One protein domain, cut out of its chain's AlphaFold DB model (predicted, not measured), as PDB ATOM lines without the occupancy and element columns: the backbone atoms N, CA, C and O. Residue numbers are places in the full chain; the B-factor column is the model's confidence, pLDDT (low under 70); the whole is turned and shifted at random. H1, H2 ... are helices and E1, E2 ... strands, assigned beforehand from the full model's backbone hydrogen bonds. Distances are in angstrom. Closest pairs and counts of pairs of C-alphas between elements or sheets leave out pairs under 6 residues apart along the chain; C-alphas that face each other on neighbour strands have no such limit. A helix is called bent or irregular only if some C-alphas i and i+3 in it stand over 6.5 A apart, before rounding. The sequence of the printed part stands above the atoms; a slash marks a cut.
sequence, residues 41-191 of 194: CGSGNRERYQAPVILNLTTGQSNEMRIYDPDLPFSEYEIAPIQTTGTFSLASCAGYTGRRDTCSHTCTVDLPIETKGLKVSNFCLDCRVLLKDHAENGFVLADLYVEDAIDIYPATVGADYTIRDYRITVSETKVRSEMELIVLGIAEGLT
ATOM      1  N   CYS A  41     -31.421  -5.915   2.740       92.81
ATOM      2  CA  CYS A  41     -31.822  -5.432   1.412       92.81
ATOM      3  C   CYS A  41     -30.660  -5.035   0.488       92.81
ATOM      4  O   CYS A  41     -30.900  -4.413  -0.543       92.81
ATOM      5  N   GLY A  42     -29.401  -5.280   0.861       90.44
ATOM      6  CA  GLY A  42     -28.241  -4.915   0.036       90.44
ATOM      7  C   GLY A  42     -28.142  -3.416  -0.289       90.44
ATOM      8  O   GLY A  42     -27.501  -3.042  -1.264       90.44
ATOM      9  N   SER A  43     -28.817  -2.555   0.484       85.31
ATOM     10  CA  SER A  43     -29.006  -1.127   0.173       85.31
ATOM     11  C   SER A  43     -29.697  -0.874  -1.180       85.31
ATOM     12  O   SER A  43     -29.338   0.055  -1.896       85.31
ATOM     13  N   GLY A  44     -30.684  -1.705  -1.526       79.62
ATOM     14  CA  GLY A  44     -31.433  -1.630  -2.787       79.62
ATOM     15  C   GLY A  44     -30.839  -2.475  -3.916       79.62
ATOM     16  O   GLY A  44     -31.504  -2.678  -4.918       79.62
ATOM     17  N   ASN A  45     -29.635  -3.021  -3.730       81.94
ATOM     18  CA  ASN A  45     -28.986  -3.945  -4.665       81.94
ATOM     19  C   ASN A  45     -28.919  -5.357  -4.063       81.94
ATOM     20  O   ASN A  45     -27.858  -5.980  -4.017       81.94
ATOM     21  N   ARG A  46     -30.034  -5.823  -3.491       85.38
ATOM     22  CA  ARG A  46     -30.129  -7.155  -2.883       85.38
ATOM     23  C   ARG A  46     -30.044  -8.234  -3.963       85.38
ATOM     24  O   ARG A  46     -30.736  -8.134  -4.970       85.38
ATOM     25  N   GLU A  47     -29.291  -9.298  -3.704       82.50
ATOM     26  CA  GLU A  47     -29.371 -10.517  -4.511       82.50
ATOM     27  C   GLU A  47     -30.724 -11.212  -4.315       82.50
ATOM     28  O   GLU A  47     -31.230 -11.340  -3.194       82.50
ATOM     29  N   ARG A  48     -31.308 -11.681  -5.416       89.56
ATOM     30  CA  ARG A  48     -32.461 -12.575  -5.368       89.56
ATOM     31  C   ARG A  48     -31.984 -13.959  -4.933       89.56
ATOM     32  O   ARG A  48     -30.929 -14.416  -5.359       89.56
ATOM     33  N   TYR A  49     -32.762 -14.643  -4.102       91.12
ATOM     34  CA  TYR A  49     -32.441 -16.010  -3.685       91.12
ATOM     35  C   TYR A  49     -33.577 -16.964  -4.014       91.12
ATOM     36  O   TYR A  49     -34.757 -16.634  -3.878       91.12
ATOM     37  N   GLN A  50     -33.204 -18.155  -4.467       91.88
ATOM     38  CA  GLN A  50     -34.133 -19.210  -4.832       91.88
ATOM     39  C   GLN A  50     -34.722 -19.852  -3.570       91.88
ATOM     40  O   GLN A  50     -35.926 -20.096  -3.526       91.88
ATOM     41  N   ALA A  51     -33.927 -20.057  -2.524       93.12
ATOM     42  CA  ALA A  51     -34.342 -20.609  -1.239       93.12
ATOM     43  C   ALA A  51     -34.392 -19.540  -0.130       93.12
ATOM     44  O   ALA A  51     -33.813 -18.459  -0.272       93.12
ATOM     45  N   PRO A  52     -35.060 -19.831   1.001       94.81
ATOM     46  CA  PRO A  52     -35.036 -18.962   2.167       94.81
ATOM     47  C   PRO A  52     -33.611 -18.687   2.642       94.81
ATOM     48  O   PRO A  52     -32.756 -19.579   2.711       94.81
ATOM     49  N   VAL A  53     -33.372 -17.435   3.012       95.19
ATOM     50  CA  VAL A  53     -32.091 -16.971   3.533       95.19
ATOM     51  C   VAL A  53     -32.161 -16.926   5.043       95.19
ATOM     52  O   VAL A  53     -33.040 -16.283   5.614       95.19
ATOM     53  N   ILE A  54     -31.210 -17.577   5.704       95.75
ATOM     54  CA  ILE A  54     -31.006 -17.374   7.134       95.75
ATOM     55  C   ILE A  54     -30.155 -16.124   7.341       95.75
ATOM     56  O   ILE A  54     -29.137 -15.941   6.672       95.75
ATOM     57  N   LEU A  55     -30.564 -15.268   8.273       95.81
ATOM     58  CA  LEU A  55     -29.897 -14.018   8.620       95.81
ATOM     59  C   LEU A  55     -29.623 -13.967  10.125       95.81
ATOM     60  O   LEU A  55     -30.532 -14.091  10.944       95.81
ATOM     61  N   ASN A  56     -28.370 -13.702  10.485       95.88
ATOM     62  CA  ASN A  56     -27.944 -13.422  11.850       95.88
ATOM     63  C   ASN A  56     -28.090 -11.923  12.143       95.88
ATOM     64  O   ASN A  56     -27.360 -11.088  11.605       95.88
ATOM     65  N   LEU A  57     -29.010 -11.569  13.038       95.31
ATOM     66  CA  LEU A  57     -29.331 -10.188  13.400       95.31
ATOM     67  C   LEU A  57     -28.204  -9.481  14.168       95.31
ATOM     68  O   LEU A  57     -28.146  -8.249  14.188       95.31
ATOM     69  N   THR A  58     -27.292 -10.229  14.791       94.06
ATOM     70  CA  THR A  58     -26.146  -9.662  15.513       94.06
ATOM     71  C   THR A  58     -24.983  -9.355  14.575       94.06
ATOM     72  O   THR A  58     -24.366  -8.288  14.664       94.06
ATOM     73  N   THR A  59     -24.637 -10.301  13.699       93.75
ATOM     74  CA  THR A  59     -23.456 -10.184  12.828       93.75
ATOM     75  C   THR A  59     -23.784  -9.557  11.482       93.75
ATOM     76  O   THR A  59     -22.893  -8.988  10.859       93.75
ATOM     77  N   GLY A  60     -25.050  -9.601  11.058       93.88
ATOM     78  CA  GLY A  60     -25.471  -9.204   9.717       93.88
ATOM     79  C   GLY A  60     -25.062 -10.208   8.638       93.88
ATOM     80  O   GLY A  60     -25.200  -9.904   7.457       93.88
ATOM     81  N   GLN A  61     -24.533 -11.375   9.019       94.25
ATOM     82  CA  GLN A  61     -24.222 -12.441   8.074       94.25
ATOM     83  C   GLN A  61     -25.508 -13.134   7.652       94.25
ATOM     84  O   GLN A  61     -26.350 -13.461   8.489       94.25
ATOM     85  N   SER A  62     -25.615 -13.407   6.366       93.12
ATOM     86  CA  SER A  62     -26.709 -14.153   5.776       93.12
ATOM     87  C   SER A  62     -26.164 -15.168   4.787       93.12
ATOM     88  O   SER A  62     -25.048 -15.020   4.291       93.12
ATOM     89  N   ASN A  63     -26.923 -16.232   4.552       93.62
ATOM     90  CA  ASN A  63     -26.686 -17.104   3.412       93.62
ATOM     91  C   ASN A  63     -27.963 -17.858   3.044       93.62
ATOM     92  O   ASN A  63     -28.826 -18.108   3.889       93.62
ATOM     93  N   GLU A  64     -28.058 -18.246   1.783       93.38
ATOM     94  CA  GLU A  64     -29.154 -19.052   1.275       93.38
ATOM     95  C   GLU A  64     -29.062 -20.502   1.761       93.38
ATOM     96  O   GLU A  64     -28.008 -21.137   1.688       93.38
ATOM     97  N   MET A  65     -30.183 -21.054   2.218       93.19
ATOM     98  CA  MET A  65     -30.281 -22.462   2.615       93.19
ATOM     99  C   MET A  65     -30.748 -23.329   1.443       93.19
ATOM    100  O   MET A  65     -31.706 -24.094   1.544       93.19
ATOM    101  N   ARG A  66     -30.072 -23.166   0.303       91.12
ATOM    102  CA  ARG A  66     -30.419 -23.809  -0.964       91.12
ATOM    103  C   ARG A  66     -30.279 -25.325  -0.873       91.12
ATOM    104  O   ARG A  66     -29.260 -25.836  -0.413       91.12
ATOM    105  N   ILE A  67     -31.288 -26.033  -1.374       92.75
ATOM    106  CA  ILE A  67     -31.306 -27.504  -1.482       92.75
ATOM    107  C   ILE A  67     -31.344 -27.947  -2.936       92.75
ATOM    108  O   ILE A  67     -30.762 -28.982  -3.257       92.75
ATOM    109  N   TYR A  68     -31.996 -27.164  -3.795       93.00
ATOM    110  CA  TYR A  68     -32.149 -27.484  -5.201       93.00
ATOM    111  C   TYR A  68     -31.004 -26.926  -6.033       93.00
ATOM    112  O   TYR A  68     -30.428 -25.882  -5.721       93.00
ATOM    113  N   ASP A  69     -30.678 -27.636  -7.100       92.12
ATOM    114  CA  ASP A  69     -29.747 -27.163  -8.103       92.12
ATOM    115  C   ASP A  69     -30.383 -26.000  -8.879       92.12
ATOM    116  O   ASP A  69     -31.560 -26.086  -9.254       92.12
ATOM    117  N   PRO A  70     -29.637 -24.902  -9.094       91.88
ATOM    118  CA  PRO A  70     -30.116 -23.785  -9.894       91.88
ATOM    119  C   PRO A  70     -30.174 -24.167 -11.373       91.88
ATOM    120  O   PRO A  70     -29.344 -24.945 -11.847       91.88
ATOM    121  N   ASP A  71     -31.091 -23.556 -12.120       92.19
ATOM    122  CA  ASP A  71     -31.249 -23.767 -13.565       92.19
ATOM    123  C   ASP A  71     -30.169 -23.048 -14.397       92.19
ATOM    124  O   ASP A  71     -30.440 -22.231 -15.278       92.19
ATOM    125  N   LEU A  72     -28.896 -23.306 -14.102       86.81
ATOM    126  CA  LEU A  72     -27.787 -22.691 -14.824       86.81
ATOM    127  C   LEU A  72     -27.583 -23.340 -16.205       86.81
ATOM    128  O   LEU A  72     -27.612 -24.566 -16.322       86.81
ATOM    129  N   PRO A  73     -27.287 -22.544 -17.255       86.81
ATOM    130  CA  PRO A  73     -27.037 -21.096 -17.249       86.81
ATOM    131  C   PRO A  73     -28.284 -20.228 -17.520       86.81
ATOM    132  O   PRO A  73     -28.136 -19.033 -17.761       86.81
ATOM    133  N   PHE A  74     -29.487 -20.805 -17.558       85.62
ATOM    134  CA  PHE A  74     -30.705 -20.109 -17.983       85.62
ATOM    135  C   PHE A  74     -31.236 -19.143 -16.920       85.62
ATOM    136  O   PHE A  74     -31.566 -18.002 -17.242       85.62
ATOM    137  N   SER A  75     -31.295 -19.587 -15.665       86.31
ATOM    138  CA  SER A  75     -31.704 -18.777 -14.523       86.31
ATOM    139  C   SER A  75     -31.082 -19.278 -13.223       86.31
ATOM    140  O   SER A  75     -31.341 -20.385 -12.762       86.31
ATOM    141  N   GLU A  76     -30.295 -18.425 -12.573       85.94
ATOM    142  CA  GLU A  76     -29.660 -18.748 -11.290       85.94
ATOM    143  C   GLU A  76     -30.629 -18.757 -10.094       85.94
ATOM    144  O   GLU A  76     -30.281 -19.263  -9.024       85.94
ATOM    145  N   TYR A  77     -31.834 -18.204 -10.279       88.25
ATOM    146  CA  TYR A  77     -32.851 -18.037  -9.235       88.25
ATOM    147  C   TYR A  77     -34.013 -19.026  -9.344       88.25
ATOM    148  O   TYR A  77     -34.876 -19.040  -8.468       88.25
ATOM    149  N   GLU A  78     -34.060 -19.823 -10.411       91.88
ATOM    150  CA  GLU A  78     -35.080 -20.854 -10.596       91.88
ATOM    151  C   GLU A  78     -34.508 -22.244 -10.298       91.88
ATOM    152  O   GLU A  78     -33.299 -22.479 -10.376       91.88
ATOM    153  N   ILE A  79     -35.400 -23.166  -9.939       93.50
ATOM    154  CA  ILE A  79     -35.062 -24.566  -9.681       93.50
ATOM    155  C   ILE A  79     -34.875 -25.287 -11.017       93.50
ATOM    156  O   ILE A  79     -35.774 -25.268 -11.860       93.50
ATOM    157  N   ALA A  80     -33.747 -25.975 -11.196       94.12
ATOM    158  CA  ALA A  80     -33.549 -26.832 -12.358       94.12
ATOM    159  C   ALA A  80     -34.571 -27.989 -12.365       94.12
ATOM    160  O   ALA A  80     -34.786 -28.631 -11.335       94.12
ATOM    161  N   PRO A  81     -35.168 -28.349 -13.511       93.88
ATOM    162  CA  PRO A  81     -36.107 -29.474 -13.577       93.88
ATOM    163  C   PRO A  81     -35.435 -30.830 -13.308       93.88
ATOM    164  O   PRO A  81     -36.108 -31.790 -12.934       93.88
ATOM    165  N   ILE A  82     -34.116 -30.915 -13.510       93.62
ATOM    166  CA  ILE A  82     -33.290 -32.088 -13.224       93.62
ATOM    167  C   ILE A  82     -32.398 -31.754 -12.029       93.62
ATOM    168  O   ILE A  82     -31.728 -30.725 -12.032       93.62
ATOM    169  N   GLN A  83     -32.405 -32.619 -11.023       92.81
ATOM    170  CA  GLN A  83     -31.725 -32.430  -9.749       92.81
ATOM    171  C   GLN A  83     -30.691 -33.525  -9.535       92.81
ATOM    172  O   GLN A  83     -31.001 -34.706  -9.700       92.81
ATOM    173  N   THR A  84     -29.489 -33.129  -9.130       89.75
ATOM    174  CA  THR A  84     -28.415 -34.066  -8.805       89.75
ATOM    175  C   THR A  84     -28.603 -34.590  -7.386       89.75
ATOM    176  O   THR A  84     -28.676 -33.812  -6.431       89.75
ATOM    177  N   THR A  85     -28.652 -35.908  -7.229       88.25
ATOM    178  CA  THR A  85     -28.694 -36.593  -5.932       88.25
ATOM    179  C   THR A  85     -27.340 -37.224  -5.599       88.25
ATOM    180  O   THR A  85     -26.325 -36.946  -6.234       88.25
ATOM    181  N   GLY A  86     -27.261 -37.979  -4.505       84.75
ATOM    182  CA  GLY A  86     -26.039 -38.690  -4.113       84.75
ATOM    183  C   GLY A  86     -24.940 -37.814  -3.504       84.75
ATOM    184  O   GLY A  86     -23.868 -38.324  -3.171       84.75
ATOM    185  N   THR A  87     -25.181 -36.512  -3.315       83.69
ATOM    186  CA  THR A  87     -24.180 -35.579  -2.783       83.69
ATOM    187  C   THR A  87     -24.511 -35.079  -1.382       83.69
ATOM    188  O   THR A  87     -25.644 -34.716  -1.049       83.69
ATOM    189  N   PHE A  88     -23.459 -35.013  -0.570       88.06
ATOM    190  CA  PHE A  88     -23.442 -34.393   0.743       88.06
ATOM    191  C   PHE A  88     -22.467 -33.219   0.722       88.06
ATOM    192  O   PHE A  88     -21.326 -33.368   0.278       88.06
ATOM    193  N   SER A  89     -22.890 -32.061   1.222       89.88
ATOM    194  CA  SER A  89     -22.046 -30.866   1.258       89.88
ATOM    195  C   SER A  89     -22.253 -30.048   2.528       89.88
ATOM    196  O   SER A  89     -23.277 -30.135   3.206       89.88
ATOM    197  N   LEU A  90     -21.240 -29.249   2.862       90.88
ATOM    198  CA  LEU A  90     -21.332 -28.248   3.916       90.88
ATOM    199  C   LEU A  90     -21.759 -26.917   3.296       90.88
ATOM    200  O   LEU A  90     -21.186 -26.487   2.295       90.88
ATOM    201  N   ALA A  91     -22.745 -26.271   3.906       85.69
ATOM    202  CA  ALA A  91     -23.241 -24.961   3.512       85.69
ATOM    203  C   ALA A  91     -22.807 -23.908   4.538       85.69
ATOM    204  O   ALA A  91     -22.753 -24.179   5.734       85.69
ATOM    205  N   SER A  92     -22.514 -22.691   4.090       87.44
ATOM    206  CA  SER A  92     -22.432 -21.548   5.006       87.44
ATOM    207  C   SER A  92     -23.855 -21.109   5.356       87.44
ATOM    208  O   SER A  92     -24.699 -21.020   4.473       87.44
ATOM    209  N   CYS A  93     -24.145 -20.837   6.624       87.69
ATOM    210  CA  CYS A  93     -25.470 -20.456   7.113       87.69
ATOM    211  C   CYS A  93     -25.317 -19.353   8.167       87.69
ATOM    212  O   CYS A  93     -25.215 -19.629   9.358       87.69
ATOM    213  N   ALA A  94     -25.250 -18.089   7.733       88.94
ATOM    214  CA  ALA A  94     -25.206 -16.920   8.625       88.94
ATOM    215  C   ALA A  94     -24.104 -16.958   9.715       88.94
ATOM    216  O   ALA A  94     -24.317 -16.542  10.859       88.94
ATOM    217  N   GLY A  95     -22.915 -17.450   9.348       89.94
ATOM    218  CA  GLY A  95     -21.770 -17.612  10.254       89.94
ATOM    219  C   GLY A  95     -21.625 -19.011  10.862       89.94
ATOM    220  O   GLY A  95     -20.679 -19.240  11.612       89.94
ATOM    221  N   TYR A  96     -22.517 -19.939  10.512       91.44
ATOM    222  CA  TYR A  96     -22.511 -21.334  10.954       91.44
ATOM    223  C   TYR A  96     -22.338 -22.278   9.768       91.44
ATOM    224  O   TYR A  96     -22.543 -21.896   8.617       91.44
ATOM    225  N   THR A  97     -21.960 -23.518  10.059       92.12
ATOM    226  CA  THR A  97     -21.851 -24.569   9.051       92.12
ATOM    227  C   THR A  97     -23.138 -25.380   9.045       92.12
ATOM    228  O   THR A  97     -23.418 -26.112   9.990       92.12
ATOM    229  N   GLY A  98     -23.912 -25.246   7.977       91.75
ATOM    230  CA  GLY A  98     -25.030 -26.117   7.663       91.75
ATOM    231  C   GLY A  98     -24.590 -27.369   6.910       91.75
ATOM    232  O   GLY A  98     -23.476 -27.478   6.392       91.75
ATOM    233  N   ARG A  99     -25.505 -28.324   6.831       94.12
ATOM    234  CA  ARG A  99     -25.324 -29.636   6.231       94.12
ATOM    235  C   ARG A  99     -26.408 -29.852   5.188       94.12
ATOM    236  O   ARG A  99     -27.574 -29.990   5.542       94.12
ATOM    237  N   ARG A 100     -26.019 -29.889   3.916       93.81
ATOM    238  CA  ARG A 100     -26.917 -30.144   2.789       93.81
ATOM    239  C   ARG A 100     -26.792 -31.599   2.353       93.81
ATOM    240  O   ARG A 100     -25.699 -32.075   2.048       93.81
ATOM    241  N   ASP A 101     -27.928 -32.274   2.304       92.62
ATOM    242  CA  ASP A 101     -28.088 -33.641   1.817       92.62
ATOM    243  C   ASP A 101     -29.094 -33.624   0.663       92.62
ATOM    244  O   ASP A 101     -30.279 -33.335   0.856       92.62
ATOM    245  N   THR A 102     -28.595 -33.904  -0.541       89.25
ATOM    246  CA  THR A 102     -29.403 -33.912  -1.766       89.25
ATOM    247  C   THR A 102     -30.271 -35.154  -1.905       89.25
ATOM    248  O   THR A 102     -31.279 -35.077  -2.584       89.25
ATOM    249  N   CYS A 103     -29.969 -36.270  -1.236       87.62
ATOM    250  CA  CYS A 103     -30.847 -37.447  -1.251       87.62
ATOM    251  C   CYS A 103     -32.054 -37.257  -0.332       87.62
ATOM    252  O   CYS A 103     -33.165 -37.676  -0.646       87.62
ATOM    253  N   SER A 104     -31.821 -36.635   0.823       89.69
ATOM    254  CA  SER A 104     -32.877 -36.348   1.799       89.69
ATOM    255  C   SER A 104     -33.649 -35.066   1.470       89.69
ATOM    256  O   SER A 104     -34.645 -34.771   2.124       89.69
ATOM    257  N   HIS A 105     -33.186 -34.291   0.484       92.00
ATOM    258  CA  HIS A 105     -33.666 -32.941   0.173       92.00
ATOM    259  C   HIS A 105     -33.672 -32.033   1.404       92.00
ATOM    260  O   HIS A 105     -34.631 -31.294   1.625       92.00
ATOM    261  N   THR A 106     -32.611 -32.088   2.214       94.06
ATOM    262  CA  THR A 106     -32.525 -31.313   3.458       94.06
ATOM    263  C   THR A 106     -31.307 -30.407   3.516       94.06
ATOM    264  O   THR A 106     -30.223 -30.791   3.081       94.06
ATOM    265  N   CYS A 107     -31.463 -29.246   4.148       94.50
ATOM    266  CA  CYS A 107     -30.365 -28.444   4.678       94.50
ATOM    267  C   CYS A 107     -30.592 -28.246   6.182       94.50
ATOM    268  O   CYS A 107     -31.616 -27.689   6.574       94.50
ATOM    269  N   THR A 108     -29.674 -28.729   7.019       94.50
ATOM    270  CA  THR A 108     -29.775 -28.631   8.483       94.50
ATOM    271  C   THR A 108     -28.686 -27.729   9.040       94.50
ATOM    272  O   THR A 108     -27.533 -27.843   8.628       94.50
ATOM    273  N   VAL A 109     -29.009 -26.868   9.997       94.56
ATOM    274  CA  VAL A 109     -28.024 -26.036  10.697       94.56
ATOM    275  C   VAL A 109     -28.345 -25.968  12.184       94.56
ATOM    276  O   VAL A 109     -29.487 -25.715  12.564       94.56
ATOM    277  N   ASP A 110     -27.321 -26.160  13.010       93.12
ATOM    278  CA  ASP A 110     -27.401 -25.967  14.455       93.12
ATOM    279  C   ASP A 110     -27.036 -24.520  14.796       93.12
ATOM    280  O   ASP A 110     -25.993 -23.996  14.390       93.12
ATOM    281  N   LEU A 111     -27.924 -23.853  15.529       92.00
ATOM    282  CA  LEU A 111     -27.825 -22.443  15.885       92.00
ATOM    283  C   LEU A 111     -27.917 -22.293  17.403       92.00
ATOM    284  O   LEU A 111     -28.688 -23.005  18.044       92.00
ATOM    285  N   PRO A 112     -27.201 -21.341  18.014       90.44
ATOM    286  CA  PRO A 112     -27.358 -21.079  19.436       90.44
ATOM    287  C   PRO A 112     -28.746 -20.499  19.734       90.44
ATOM    288  O   PRO A 112     -29.225 -19.615  19.024       90.44
ATOM    289  N   ILE A 113     -29.361 -20.956  20.826       84.75
ATOM    290  CA  ILE A 113     -30.619 -20.401  21.354       84.75
ATOM    291  C   ILE A 113     -30.364 -19.013  21.950       84.75
ATOM    292  O   ILE A 113     -31.107 -18.064  21.702       84.75
ATOM    293  N   GLU A 114     -29.289 -18.876  22.730       76.31
ATOM    294  CA  GLU A 114     -28.912 -17.600  23.331       76.31
ATOM    295  C   GLU A 114     -28.114 -16.760  22.341       76.31
ATOM    296  O   GLU A 114     -26.951 -17.022  22.029       76.31
ATOM    297  N   THR A 115     -28.749 -15.702  21.864       73.56
ATOM    298  CA  THR A 115     -28.181 -14.789  20.881       73.56
ATOM    299  C   THR A 115     -28.381 -13.357  21.329       73.56
ATOM    300  O   THR A 115     -29.245 -13.030  22.143       73.56
ATOM    301  N   LYS A 116     -27.528 -12.470  20.824       82.06
ATOM    302  CA  LYS A 116     -27.730 -11.039  21.030       82.06
ATOM    303  C   LYS A 116     -28.821 -10.563  20.071       82.06
ATOM    304  O   LYS A 116     -28.998 -11.106  18.981       82.06
ATOM    305  N   GLY A 117     -29.540  -9.532  20.497       86.50
ATOM    306  CA  GLY A 117     -30.552  -8.907  19.661       86.50
ATOM    307  C   GLY A 117     -29.964  -8.174  18.452       86.50
ATOM    308  O   GLY A 117     -28.750  -8.110  18.236       86.50
ATOM    309  N   LEU A 118     -30.861  -7.573  17.682       92.69
ATOM    310  CA  LEU A 118     -30.591  -6.819  16.471       92.69
ATOM    311  C   LEU A 118     -29.486  -5.777  16.667       92.69
ATOM    312  O   LEU A 118     -29.637  -4.789  17.392       92.69
ATOM    313  N   LYS A 119     -28.390  -5.935  15.925       92.94
ATOM    314  CA  LYS A 119     -27.358  -4.909  15.833       92.94
ATOM    315  C   LYS A 119     -27.750  -3.891  14.768       92.94
ATOM    316  O   LYS A 119     -27.455  -4.055  13.586       92.94
ATOM    317  N   VAL A 120     -28.379  -2.800  15.210       91.25
ATOM    318  CA  VAL A 120     -28.946  -1.758  14.332       91.25
ATOM    319  C   VAL A 120     -27.980  -1.271  13.247       91.25
ATOM    320  O   VAL A 120     -28.408  -1.040  12.121       91.25
ATOM    321  N   SER A 121     -26.673  -1.196  13.532       91.62
ATOM    322  CA  SER A 121     -25.656  -0.712  12.590       91.62
ATOM    323  C   SER A 121     -25.520  -1.526  11.302       91.62
ATOM    324  O   SER A 121     -24.890  -1.028  10.381       91.62
ATOM    325  N   ASN A 122     -26.063  -2.745  11.237       93.50
ATOM    326  CA  ASN A 122     -25.971  -3.618  10.061       93.50
ATOM    327  C   ASN A 122     -27.165  -3.450   9.097       93.50
ATOM    328  O   ASN A 122     -27.145  -3.941   7.970       93.50
ATOM    329  N   PHE A 123     -28.222  -2.758   9.530       94.50
ATOM    330  CA  PHE A 123     -29.494  -2.683   8.806       94.50
ATOM    331  C   PHE A 123     -29.857  -1.237   8.489       94.50
ATOM    332  O   PHE A 123     -29.596  -0.363   9.312       94.50
ATOM    333  N   CYS A 124     -30.446  -0.970   7.321       93.75
ATOM    334  CA  CYS A 124     -30.986   0.352   6.997       93.75
ATOM    335  C   CYS A 124     -32.249   0.652   7.821       93.75
ATOM    336  O   CYS A 124     -32.776  -0.231   8.503       93.75
ATOM    337  N   LEU A 125     -32.738   1.896   7.780       91.88
ATOM    338  CA  LEU A 125     -33.912   2.297   8.568       91.88
ATOM    339  C   LEU A 125     -35.147   1.442   8.247       91.88
ATOM    340  O   LEU A 125     -35.783   0.938   9.169       91.88
ATOM    341  N   ASP A 126     -35.436   1.227   6.967       92.38
ATOM    342  CA  ASP A 126     -36.630   0.492   6.536       92.38
ATOM    343  C   ASP A 126     -36.565  -0.978   6.972       92.38
ATOM    344  O   ASP A 126     -37.505  -1.505   7.566       92.38
ATOM    345  N   CYS A 127     -35.405  -1.621   6.812       93.88
ATOM    346  CA  CYS A 127     -35.197  -2.986   7.293       93.88
ATOM    347  C   CYS A 127     -35.263  -3.096   8.822       93.88
ATOM    348  O   CYS A 127     -35.721  -4.112   9.333       93.88
ATOM    349  N   ARG A 128     -34.856  -2.068   9.580       93.62
ATOM    350  CA  ARG A 128     -35.047  -2.059  11.045       93.62
ATOM    351  C   ARG A 128     -36.526  -2.046  11.418       93.62
ATOM    352  O   ARG A 128     -36.887  -2.670  12.408       93.62
ATOM    353  N   VAL A 129     -37.367  -1.353  10.647       93.25
ATOM    354  CA  VAL A 129     -38.823  -1.351  10.862       93.25
ATOM    355  C   VAL A 129     -39.407  -2.734  10.589       93.25
ATOM    356  O   VAL A 129     -40.215  -3.197  11.388       93.25
ATOM    357  N   LEU A 130     -38.961  -3.412   9.527       93.69
ATOM    358  CA  LEU A 130     -39.373  -4.790   9.225       93.69
ATOM    359  C   LEU A 130     -38.945  -5.780  10.320       93.69
ATOM    360  O   LEU A 130     -39.701  -6.668  10.690       93.69
ATOM    361  N   LEU A 131     -37.741  -5.608  10.872       95.00
ATOM    362  CA  LEU A 131     -37.164  -6.513  11.872       95.00
ATOM    363  C   LEU A 131     -37.573  -6.197  13.317       95.00
ATOM    364  O   LEU A 131     -37.178  -6.927  14.226       95.00
ATOM    365  N   LYS A 132     -38.327  -5.118  13.562       92.12
ATOM    366  CA  LYS A 132     -38.594  -4.603  14.918       92.12
ATOM    367  C   LYS A 132     -39.236  -5.653  15.836       92.12
ATOM    368  O   LYS A 132     -38.851  -5.754  16.996       92.12
ATOM    369  N   ASP A 133     -40.156  -6.450  15.294       92.25
ATOM    370  CA  ASP A 133     -40.936  -7.443  16.042       92.25
ATOM    371  C   ASP A 133     -40.146  -8.749  16.250       92.25
ATOM    372  O   ASP A 133     -40.577  -9.638  16.980       92.25
ATOM    373  N   HIS A 134     -38.966  -8.849  15.630       92.44
ATOM    374  CA  HIS A 134     -38.070 -10.003  15.690       92.44
ATOM    375  C   HIS A 134     -36.681  -9.645  16.229       92.44
ATOM    376  O   HIS A 134     -35.741 -10.433  16.133       92.44
ATOM    377  N   ALA A 135     -36.525  -8.441  16.785       89.25
ATOM    378  CA  ALA A 135     -35.224  -7.905  17.160       89.25
ATOM    379  C   ALA A 135     -34.527  -8.718  18.263       89.25
ATOM    380  O   ALA A 135     -33.313  -8.607  18.414       89.25
ATOM    381  N   GLU A 136     -35.260  -9.531  19.020       89.44
ATOM    382  CA  GLU A 136     -34.728 -10.349  20.117       89.44
ATOM    383  C   GLU A 136     -34.409 -11.793  19.697       89.44
ATOM    384  O   GLU A 136     -33.742 -12.506  20.437       89.44
ATOM    385  N   ASN A 137     -34.824 -12.223  18.502       85.75
ATOM    386  CA  ASN A 137     -34.776 -13.628  18.081       85.75
ATOM    387  C   ASN A 137     -33.382 -14.108  17.647       85.75
ATOM    388  O   ASN A 137     -33.193 -15.303  17.431       85.75
ATOM    389  N   GLY A 138     -32.420 -13.194  17.480       91.94
ATOM    390  CA  GLY A 138     -31.045 -13.474  17.044       91.94
ATOM    391  C   GLY A 138     -30.890 -13.895  15.592       91.94
ATOM    392  O   GLY A 138     -30.029 -13.359  14.896       91.94
ATOM    393  N   PHE A 139     -31.737 -14.811  15.130       95.06
ATOM    394  CA  PHE A 139     -31.826 -15.273  13.756       95.06
ATOM    395  C   PHE A 139     -33.242 -15.110  13.218       95.06
ATOM    396  O   PHE A 139     -34.240 -15.296  13.920       95.06
ATOM    397  N   VAL A 140     -33.315 -14.804  11.932       96.12
ATOM    398  CA  VAL A 140     -34.561 -14.814  11.170       96.12
ATOM    399  C   VAL A 140     -34.337 -15.516   9.842       96.12
ATOM    400  O   VAL A 140     -33.219 -15.569   9.326       96.12
ATOM    401  N   LEU A 141     -35.420 -16.040   9.295       96.81
ATOM    402  CA  LEU A 141     -35.517 -16.456   7.910       96.81
ATOM    403  C   LEU A 141     -36.097 -15.304   7.109       96.81
ATOM    404  O   LEU A 141     -37.007 -14.620   7.581       96.81
ATOM    405  N   ALA A 142     -35.592 -15.116   5.905       96.12
ATOM    406  CA  ALA A 142     -36.126 -14.146   4.977       96.12
ATOM    407  C   ALA A 142     -36.404 -14.808   3.627       96.12
ATOM    408  O   ALA A 142     -35.526 -15.484   3.080       96.12
ATOM    409  N   ASP A 143     -37.608 -14.613   3.090       95.81
ATOM    410  CA  ASP A 143     -37.868 -14.922   1.686       95.81
ATOM    411  C   ASP A 143     -37.420 -13.735   0.844       95.81
ATOM    412  O   ASP A 143     -37.938 -12.620   0.969       95.81
ATOM    413  N   LEU A 144     -36.396 -13.977   0.026       94.38
ATOM    414  CA  LEU A 144     -35.765 -12.954  -0.792       94.38
ATOM    415  C   LEU A 144     -35.949 -13.187  -2.298       94.38
ATOM    416  O   LEU A 144     -35.183 -12.668  -3.106       94.38
ATOM    417  N   TYR A 145     -36.961 -13.968  -2.682       93.12
ATOM    418  CA  TYR A 145     -37.212 -14.311  -4.081       93.12
ATOM    419  C   TYR A 145     -37.880 -13.195  -4.892       93.12
ATOM    420  O   TYR A 145     -37.587 -13.045  -6.075       93.12
ATOM    421  N   VAL A 146     -38.782 -12.413  -4.299       90.19
ATOM    422  CA  VAL A 146     -39.435 -11.285  -4.986       90.19
ATOM    423  C   VAL A 146     -38.600 -10.027  -4.769       90.19
ATOM    424  O   VAL A 146     -38.318  -9.675  -3.628       90.19
ATOM    425  N   GLU A 147     -38.215  -9.338  -5.844       82.44
ATOM    426  CA  GLU A 147     -37.232  -8.237  -5.817       82.44
ATOM    427  C   GLU A 147     -37.602  -7.100  -4.848       82.44
ATOM    428  O   GLU A 147     -36.763  -6.677  -4.050       82.44
ATOM    429  N   ASP A 148     -38.879  -6.717  -4.819       83.50
ATOM    430  CA  ASP A 148     -39.397  -5.613  -3.998       83.50
ATOM    431  C   ASP A 148     -40.165  -6.067  -2.744       83.50
ATOM    432  O   ASP A 148     -40.776  -5.248  -2.056       83.50
ATOM    433  N   ALA A 149     -40.155  -7.367  -2.428       89.75
ATOM    434  CA  ALA A 149     -40.803  -7.894  -1.231       89.75
ATOM    435  C   ALA A 149     -39.818  -8.668  -0.347       89.75
ATOM    436  O   ALA A 149     -38.900  -9.351  -0.814       89.75
ATOM    437  N   ILE A 150     -39.996  -8.504   0.961       94.19
ATOM    438  CA  ILE A 150     -39.212  -9.181   1.988       94.19
ATOM    439  C   ILE A 150     -40.189  -9.684   3.038       94.19
ATOM    440  O   ILE A 150     -40.724  -8.892   3.815       94.19
ATOM    441  N   ASP A 151     -40.361 -10.998   3.079       95.19
ATOM    442  CA  ASP A 151     -41.101 -11.665   4.140       95.19
ATOM    443  C   ASP A 151     -40.116 -12.199   5.177       95.19
ATOM    444  O   ASP A 151     -39.114 -12.826   4.830       95.19
ATOM    445  N   ILE A 152     -40.383 -11.921   6.453       96.38
ATOM    446  CA  ILE A 152     -39.522 -12.303   7.575       96.38
ATOM    447  C   ILE A 152     -40.252 -13.306   8.458       96.38
ATOM    448  O   ILE A 152     -41.406 -13.099   8.829       96.38
ATOM    449  N   TYR A 153     -39.539 -14.357   8.853       96.31
ATOM    450  CA  TYR A 153     -40.039 -15.386   9.754       96.31
ATOM    451  C   TYR A 153     -39.050 -15.580  10.908       96.31
ATOM    452  O   TYR A 153     -37.855 -15.787  10.671       96.31
ATOM    453  N   PRO A 154     -39.494 -15.529  12.173       93.62
ATOM    454  CA  PRO A 154     -38.600 -15.730  13.304       93.62
ATOM    455  C   PRO A 154     -38.149 -17.194  13.386       93.62
ATOM    456  O   PRO A 154     -38.978 -18.109  13.403       93.62
ATOM    457  N   ALA A 155     -36.837 -17.418  13.494       92.81
ATOM    458  CA  ALA A 155     -36.267 -18.745  13.715       92.81
ATOM    459  C   ALA A 155     -36.345 -19.081  15.213       92.81
ATOM    460  O   ALA A 155     -35.432 -18.789  15.978       92.81
ATOM    461  N   THR A 156     -37.481 -19.629  15.648       92.06
ATOM    462  CA  THR A 156     -37.752 -19.951  17.061       92.06
ATOM    463  C   THR A 156     -38.161 -21.402  17.218       92.06
ATOM    464  O   THR A 156     -38.822 -21.948  16.342       92.06
ATOM    465  N   VAL A 157     -37.785 -22.023  18.337       92.88
ATOM    466  CA  VAL A 157     -38.139 -23.418  18.632       92.88
ATOM    467  C   VAL A 157     -39.655 -23.617  18.552       92.88
ATOM    468  O   VAL A 157     -40.425 -22.876  19.161       92.88
ATOM    469  N   GLY A 158     -40.073 -24.642  17.811       93.62
ATOM    470  CA  GLY A 158     -41.472 -24.959  17.537       93.62
ATOM    471  C   GLY A 158     -42.024 -24.313  16.264       93.62
ATOM    472  O   GLY A 158     -43.171 -24.582  15.912       93.62
ATOM    473  N   ALA A 159     -41.240 -23.488  15.567       95.19
ATOM    474  CA  ALA A 159     -41.638 -22.946  14.279       95.19
ATOM    475  C   ALA A 159     -41.750 -24.046  13.209       95.19
ATOM    476  O   ALA A 159     -40.885 -24.918  13.107       95.19
ATOM    477  N   ASP A 160     -42.800 -23.949  12.394       97.62
ATOM    478  CA  ASP A 160     -43.049 -24.765  11.204       97.62
ATOM    479  C   ASP A 160     -43.623 -23.839  10.131       97.62
ATOM    480  O   ASP A 160     -44.752 -23.352  10.245       97.62
ATOM    481  N   TYR A 161     -42.806 -23.521   9.133       97.50
ATOM    482  CA  TYR A 161     -43.167 -22.618   8.050       97.50
ATOM    483  C   TYR A 161     -43.149 -23.356   6.722       97.50
ATOM    484  O   TYR A 161     -42.284 -24.191   6.466       97.50
ATOM    485  N   THR A 162     -44.057 -22.972   5.836       97.19
ATOM    486  CA  THR A 162     -43.952 -23.279   4.413       97.19
ATOM    487  C   THR A 162     -43.665 -21.980   3.680       97.19
ATOM    488  O   THR A 162     -44.500 -21.077   3.668       97.19
ATOM    489  N   ILE A 163     -42.467 -21.880   3.111       95.94
ATOM    490  CA  ILE A 163     -42.016 -20.741   2.315       95.94
ATOM    491  C   ILE A 163     -41.797 -21.266   0.899       95.94
ATOM    492  O   ILE A 163     -40.775 -21.890   0.614       95.94
ATOM    493  N   ARG A 164     -42.782 -21.042   0.023       94.00
ATOM    494  CA  ARG A 164     -42.799 -21.566  -1.354       94.00
ATOM    495  C   ARG A 164     -42.564 -23.086  -1.366       94.00
ATOM    496  O   ARG A 164     -43.295 -23.815  -0.700       94.00
ATOM    497  N   ASP A 165     -41.533 -23.543  -2.067       95.00
ATOM    498  CA  ASP A 165     -41.167 -24.953  -2.227       95.00
ATOM    499  C   ASP A 165     -40.325 -25.511  -1.070       95.00
ATOM    500  O   ASP A 165     -39.663 -26.544  -1.208       95.00
ATOM    501  N   TYR A 166     -40.328 -24.827   0.076       96.56
ATOM    502  CA  TYR A 166     -39.580 -25.211   1.263       96.56
ATOM    503  C   TYR A 166     -40.480 -25.322   2.478       96.56
ATOM    504  O   TYR A 166     -41.238 -24.408   2.800       96.56
ATOM    505  N   ARG A 167     -40.315 -26.412   3.223       97.44
ATOM    506  CA  ARG A 167     -40.798 -26.519   4.595       97.44
ATOM    507  C   ARG A 167     -39.630 -26.342   5.551       97.44
ATOM    508  O   ARG A 167     -38.595 -26.973   5.373       97.44
ATOM    509  N   ILE A 168     -39.787 -25.490   6.554       97.69
ATOM    510  CA  ILE A 168     -38.742 -25.177   7.521       97.69
ATOM    511  C   ILE A 168     -39.271 -25.456   8.912       97.69
ATOM    512  O   ILE A 168     -40.273 -24.875   9.318       97.69
ATOM    513  N   THR A 169     -38.573 -26.312   9.646       97.50
ATOM    514  CA  THR A 169     -38.892 -26.636  11.035       97.50
ATOM    515  C   THR A 169     -37.732 -26.267  11.939       97.50
ATOM    516  O   THR A 169     -36.576 -26.503  11.586       97.50
ATOM    517  N   VAL A 170     -38.036 -25.724  13.116       96.06
ATOM    518  CA  VAL A 170     -37.034 -25.385  14.131       96.06
ATOM    519  C   VAL A 170     -37.337 -26.157  15.408       96.06
ATOM    520  O   VAL A 170     -38.411 -26.008  15.992       96.06
ATOM    521  N   SER A 171     -36.391 -26.965  15.868       93.81
ATOM    522  CA  SER A 171     -36.527 -27.791  17.071       93.81
ATOM    523  C   SER A 171     -35.376 -27.573  18.041       93.81
ATOM    524  O   SER A 171     -34.281 -27.191  17.649       93.81
ATOM    525  N   GLU A 172     -35.611 -27.823  19.325       90.75
ATOM    526  CA  GLU A 172     -34.534 -27.864  20.314       90.75
ATOM    527  C   GLU A 172     -33.680 -29.118  20.090       90.75
ATOM    528  O   GLU A 172     -34.218 -30.209  19.871       90.75
ATOM    529  N   THR A 173     -32.355 -28.978  20.138       86.12
ATOM    530  CA  THR A 173     -31.471 -30.139  20.015       86.12
ATOM    531  C   THR A 173     -31.277 -30.818  21.368       86.12
ATOM    532  O   THR A 173     -31.605 -30.300  22.434       86.12
ATOM    533  N   LYS A 174     -30.705 -32.026  21.352       76.69
ATOM    534  CA  LYS A 174     -30.305 -32.707  22.596       76.69
ATOM    535  C   LYS A 174     -29.112 -32.024  23.276       76.69
ATOM    536  O   LYS A 174     -28.817 -32.332  24.432       76.69
ATOM    537  N   VAL A 175     -28.406 -31.150  22.560       74.25
ATOM    538  CA  VAL A 175     -27.303 -30.351  23.084       74.25
ATOM    539  C   VAL A 175     -27.906 -29.113  23.738       74.25
ATOM    540  O   VAL A 175     -28.692 -28.388  23.136       74.25
ATOM    541  N   ARG A 176     -27.572 -28.874  25.010       68.88
ATOM    542  CA  ARG A 176     -28.088 -27.700  25.723       68.88
ATOM    543  C   ARG A 176     -27.696 -26.422  24.979       68.88
ATOM    544  O   ARG A 176     -26.524 -26.251  24.659       68.88
ATOM    545  N   SER A 177     -28.669 -25.525  24.824       77.88
ATOM    546  CA  SER A 177     -28.506 -24.174  24.267       77.88
ATOM    547  C   SER A 177     -28.367 -24.082  22.744       77.88
ATOM    548  O   SER A 177     -27.993 -23.020  22.249       77.88
ATOM    549  N   GLU A 178     -28.726 -25.131  22.001       87.81
ATOM    550  CA  GLU A 178     -28.781 -25.111  20.536       87.81
ATOM    551  C   GLU A 178     -30.180 -25.480  20.019       87.81
ATOM    552  O   GLU A 178     -30.892 -26.304  20.597       87.81
ATOM    553  N   MET A 179     -30.573 -24.852  18.915       92.56
ATOM    554  CA  MET A 179     -31.739 -25.205  18.115       92.56
ATOM    555  C   MET A 179     -31.275 -25.700  16.748       92.56
ATOM    556  O   MET A 179     -30.377 -25.117  16.145       92.56
ATOM    557  N   GLU A 180     -31.903 -26.756  16.258       94.69
ATOM    558  CA  GLU A 180     -31.691 -27.280  14.915       94.69
ATOM    559  C   GLU A 180     -32.758 -26.683  14.008       94.69
ATOM    560  O   GLU A 180     -33.961 -26.781  14.273       94.69
ATOM    561  N   LEU A 181     -32.308 -26.053  12.931       95.56
ATOM    562  CA  LEU A 181     -33.154 -25.585  11.854       95.56
ATOM    563  C   LEU A 181     -33.004 -26.541  10.676       95.56
ATOM    564  O   LEU A 181     -31.907 -26.727  10.151       95.56
ATOM    565  N   ILE A 182     -34.119 -27.129  10.253       95.88
ATOM    566  CA  ILE A 182     -34.190 -28.076   9.142       95.88
ATOM    567  C   ILE A 182     -35.010 -27.439   8.035       95.88
ATOM    568  O   ILE A 182     -36.190 -27.151   8.216       95.88
ATOM    569  N   VAL A 183     -34.390 -27.257   6.878       96.31
ATOM    570  CA  VAL A 183     -35.064 -26.921   5.628       96.31
ATOM    571  C   VAL A 183     -35.252 -28.210   4.845       96.31
ATOM    572  O   VAL A 183     -34.291 -28.949   4.649       96.31
ATOM    573  N   LEU A 184     -36.472 -28.464   4.391       96.50
ATOM    574  CA  LEU A 184     -36.861 -29.581   3.539       96.50
ATOM    575  C   LEU A 184     -37.397 -29.030   2.217       96.50
ATOM    576  O   LEU A 184     -38.310 -28.203   2.218       96.50
ATOM    577  N   GLY A 185     -36.855 -29.506   1.101       95.00
ATOM    578  CA  GLY A 185     -37.407 -29.228  -0.222       95.00
ATOM    579  C   GLY A 185     -38.682 -30.038  -0.472       95.00
ATOM    580  O   GLY A 185     -38.686 -31.255  -0.283       95.00
ATOM    581  N   ILE A 186     -39.751 -29.371  -0.914       95.69
ATOM    582  CA  ILE A 186     -41.064 -29.968  -1.213       95.69
ATOM    583  C   ILE A 186     -41.581 -29.653  -2.631       95.69
ATOM    584  O   ILE A 186     -42.756 -29.873  -2.910       95.69
ATOM    585  N   ALA A 187     -40.726 -29.142  -3.523       93.56
ATOM    586  CA  ALA A 187     -41.070 -28.864  -4.917       93.56
ATOM    587  C   ALA A 187     -41.570 -30.123  -5.646       93.56
ATOM    588  O   ALA A 187     -40.991 -31.208  -5.528       93.56
ATOM    589  N   GLU A 188     -42.610 -29.954  -6.459       92.56
ATOM    590  CA  GLU A 188     -43.173 -31.013  -7.296       92.56
ATOM    591  C   GLU A 188     -42.630 -30.954  -8.733       92.56
ATOM    592  O   GLU A 188     -42.142 -29.928  -9.200       92.56
ATOM    593  N   GLY A 189     -42.733 -32.068  -9.466       91.44
ATOM    594  CA  GLY A 189     -42.398 -32.115 -10.897       91.44
ATOM    595  C   GLY A 189     -40.902 -32.168 -11.232       91.44
ATOM    596  O   GLY A 189     -40.546 -32.066 -12.405       91.44
ATOM    597  N   LEU A 190     -40.034 -32.360 -10.237       93.12
ATOM    598  CA  LEU A 190     -38.589 -32.499 -10.430       93.12
ATOM    599  C   LEU A 190     -38.192 -33.939 -10.785       93.12
ATOM    600  O   LEU A 190     -38.791 -34.906 -10.310       93.12
ATOM    601  N   THR A 191     -37.150 -34.077 -11.604       93.38
ATOM    602  CA  THR A 191     -36.517 -35.360 -11.936       93.38
ATOM    603  C   THR A 191     -35.186 -35.476 -11.206       93.38
ATOM    604  O   THR A 191     -34.300 -34.655 -11.417       93.38
TER     605      THR A 191
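Overview. This is residues 41 to 191 of the 194 residues of an uncharacterized protein of uncultured Clostridium sp (UniProt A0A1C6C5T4). Two sheets lie face to face as a sandwich: a large, strongly twisted sheet of six strands and a smaller one of four, with edge strands E2 and E5 meeting on one side and E9 and E10 near each other on the other. H1 sits at one end of this body, and E3 and E4 lie beyond the sheets at the opposite end. The 151 printed residues hold twelve named strands and one named helix, in the order E1 to E7, H1, E8 to E12; the class is mostly strand, though under half of the residues are in named elements. The sheet orders are E5, E6, E7, E12, E11, E10 and E2, E1, E8, E9, both antiparallel. The whole is compact, with a radius of gyration of the C-alphas of 15.2 A, and only just flat, spanning 42 by 40 by 22 A.

Arrangement. E1, residues 53 to 56, and E2, residues 62 to 64, are a hairpin, with N 54 and O 63 at 3.0 A. E3, residues 75 to 79, runs on into E4, residues 82 to 84, across a break of 2 residues at 89 degrees; both pair with no named strand. E5, residues 88 to 93, E6, residues 96 to 101, and E7, residues 106 to 112, form a meander, each strand the antiparallel neighbour of the one before, with N 91 and O 98 at 2.9 A and N 99 and O 108 at 2.8 A. The closest C-alphas of E2 and E5, those of Asn 63 and Cys 93, are 5.1 A apart. H1, residues 125 to 134, only grazes the four-stranded sheet with residues 130 to 134; 4 of its 6 O i to N i+4 pairs are within hydrogen-bond range. E8, residues 139 to 143, is the antiparallel neighbour of E1, with N 55 and O 140 at 2.9 A, and forms a hairpin with E9, residues 151 to 154, with N 141 and O 153 at 2.8 A. E10, residues 160 to 163, E11, residues 166 to 172, and E12, residues 178 to 185, form a second meander, with N 161 and O 168 at 2.9 A and N 169 and O 182 at 2.9 A. E12 and E7 are antiparallel at 161 degrees, with N 109 and O 181 at 2.9 A. In the sandwich, the facing parts of the sheets are 10.0 A centre to centre, and their strands stand at 16 degrees.

Along the chain. E1 begins at C-alpha 53, (-32.091, -16.971, 3.533). E7 is 19.7 A from first to last C-alpha, and E11 19.9 A. H1, 14.8 A, is irregular: C-alphas 130 and 133 are 7.5 A apart. E12, 22.9 A, ends at C-alpha 185, (-37.407, -29.228, -0.222).

Size, cuts and confidence. The two C-alphas farthest apart, those of Phe 74 and Arg 176, are 44.4 A apart. The printed part has no cut, and the link from E7 to H1, 12 residues, is long. Mean pLDDT of the printed part is 91.3; residue 176 is under 70.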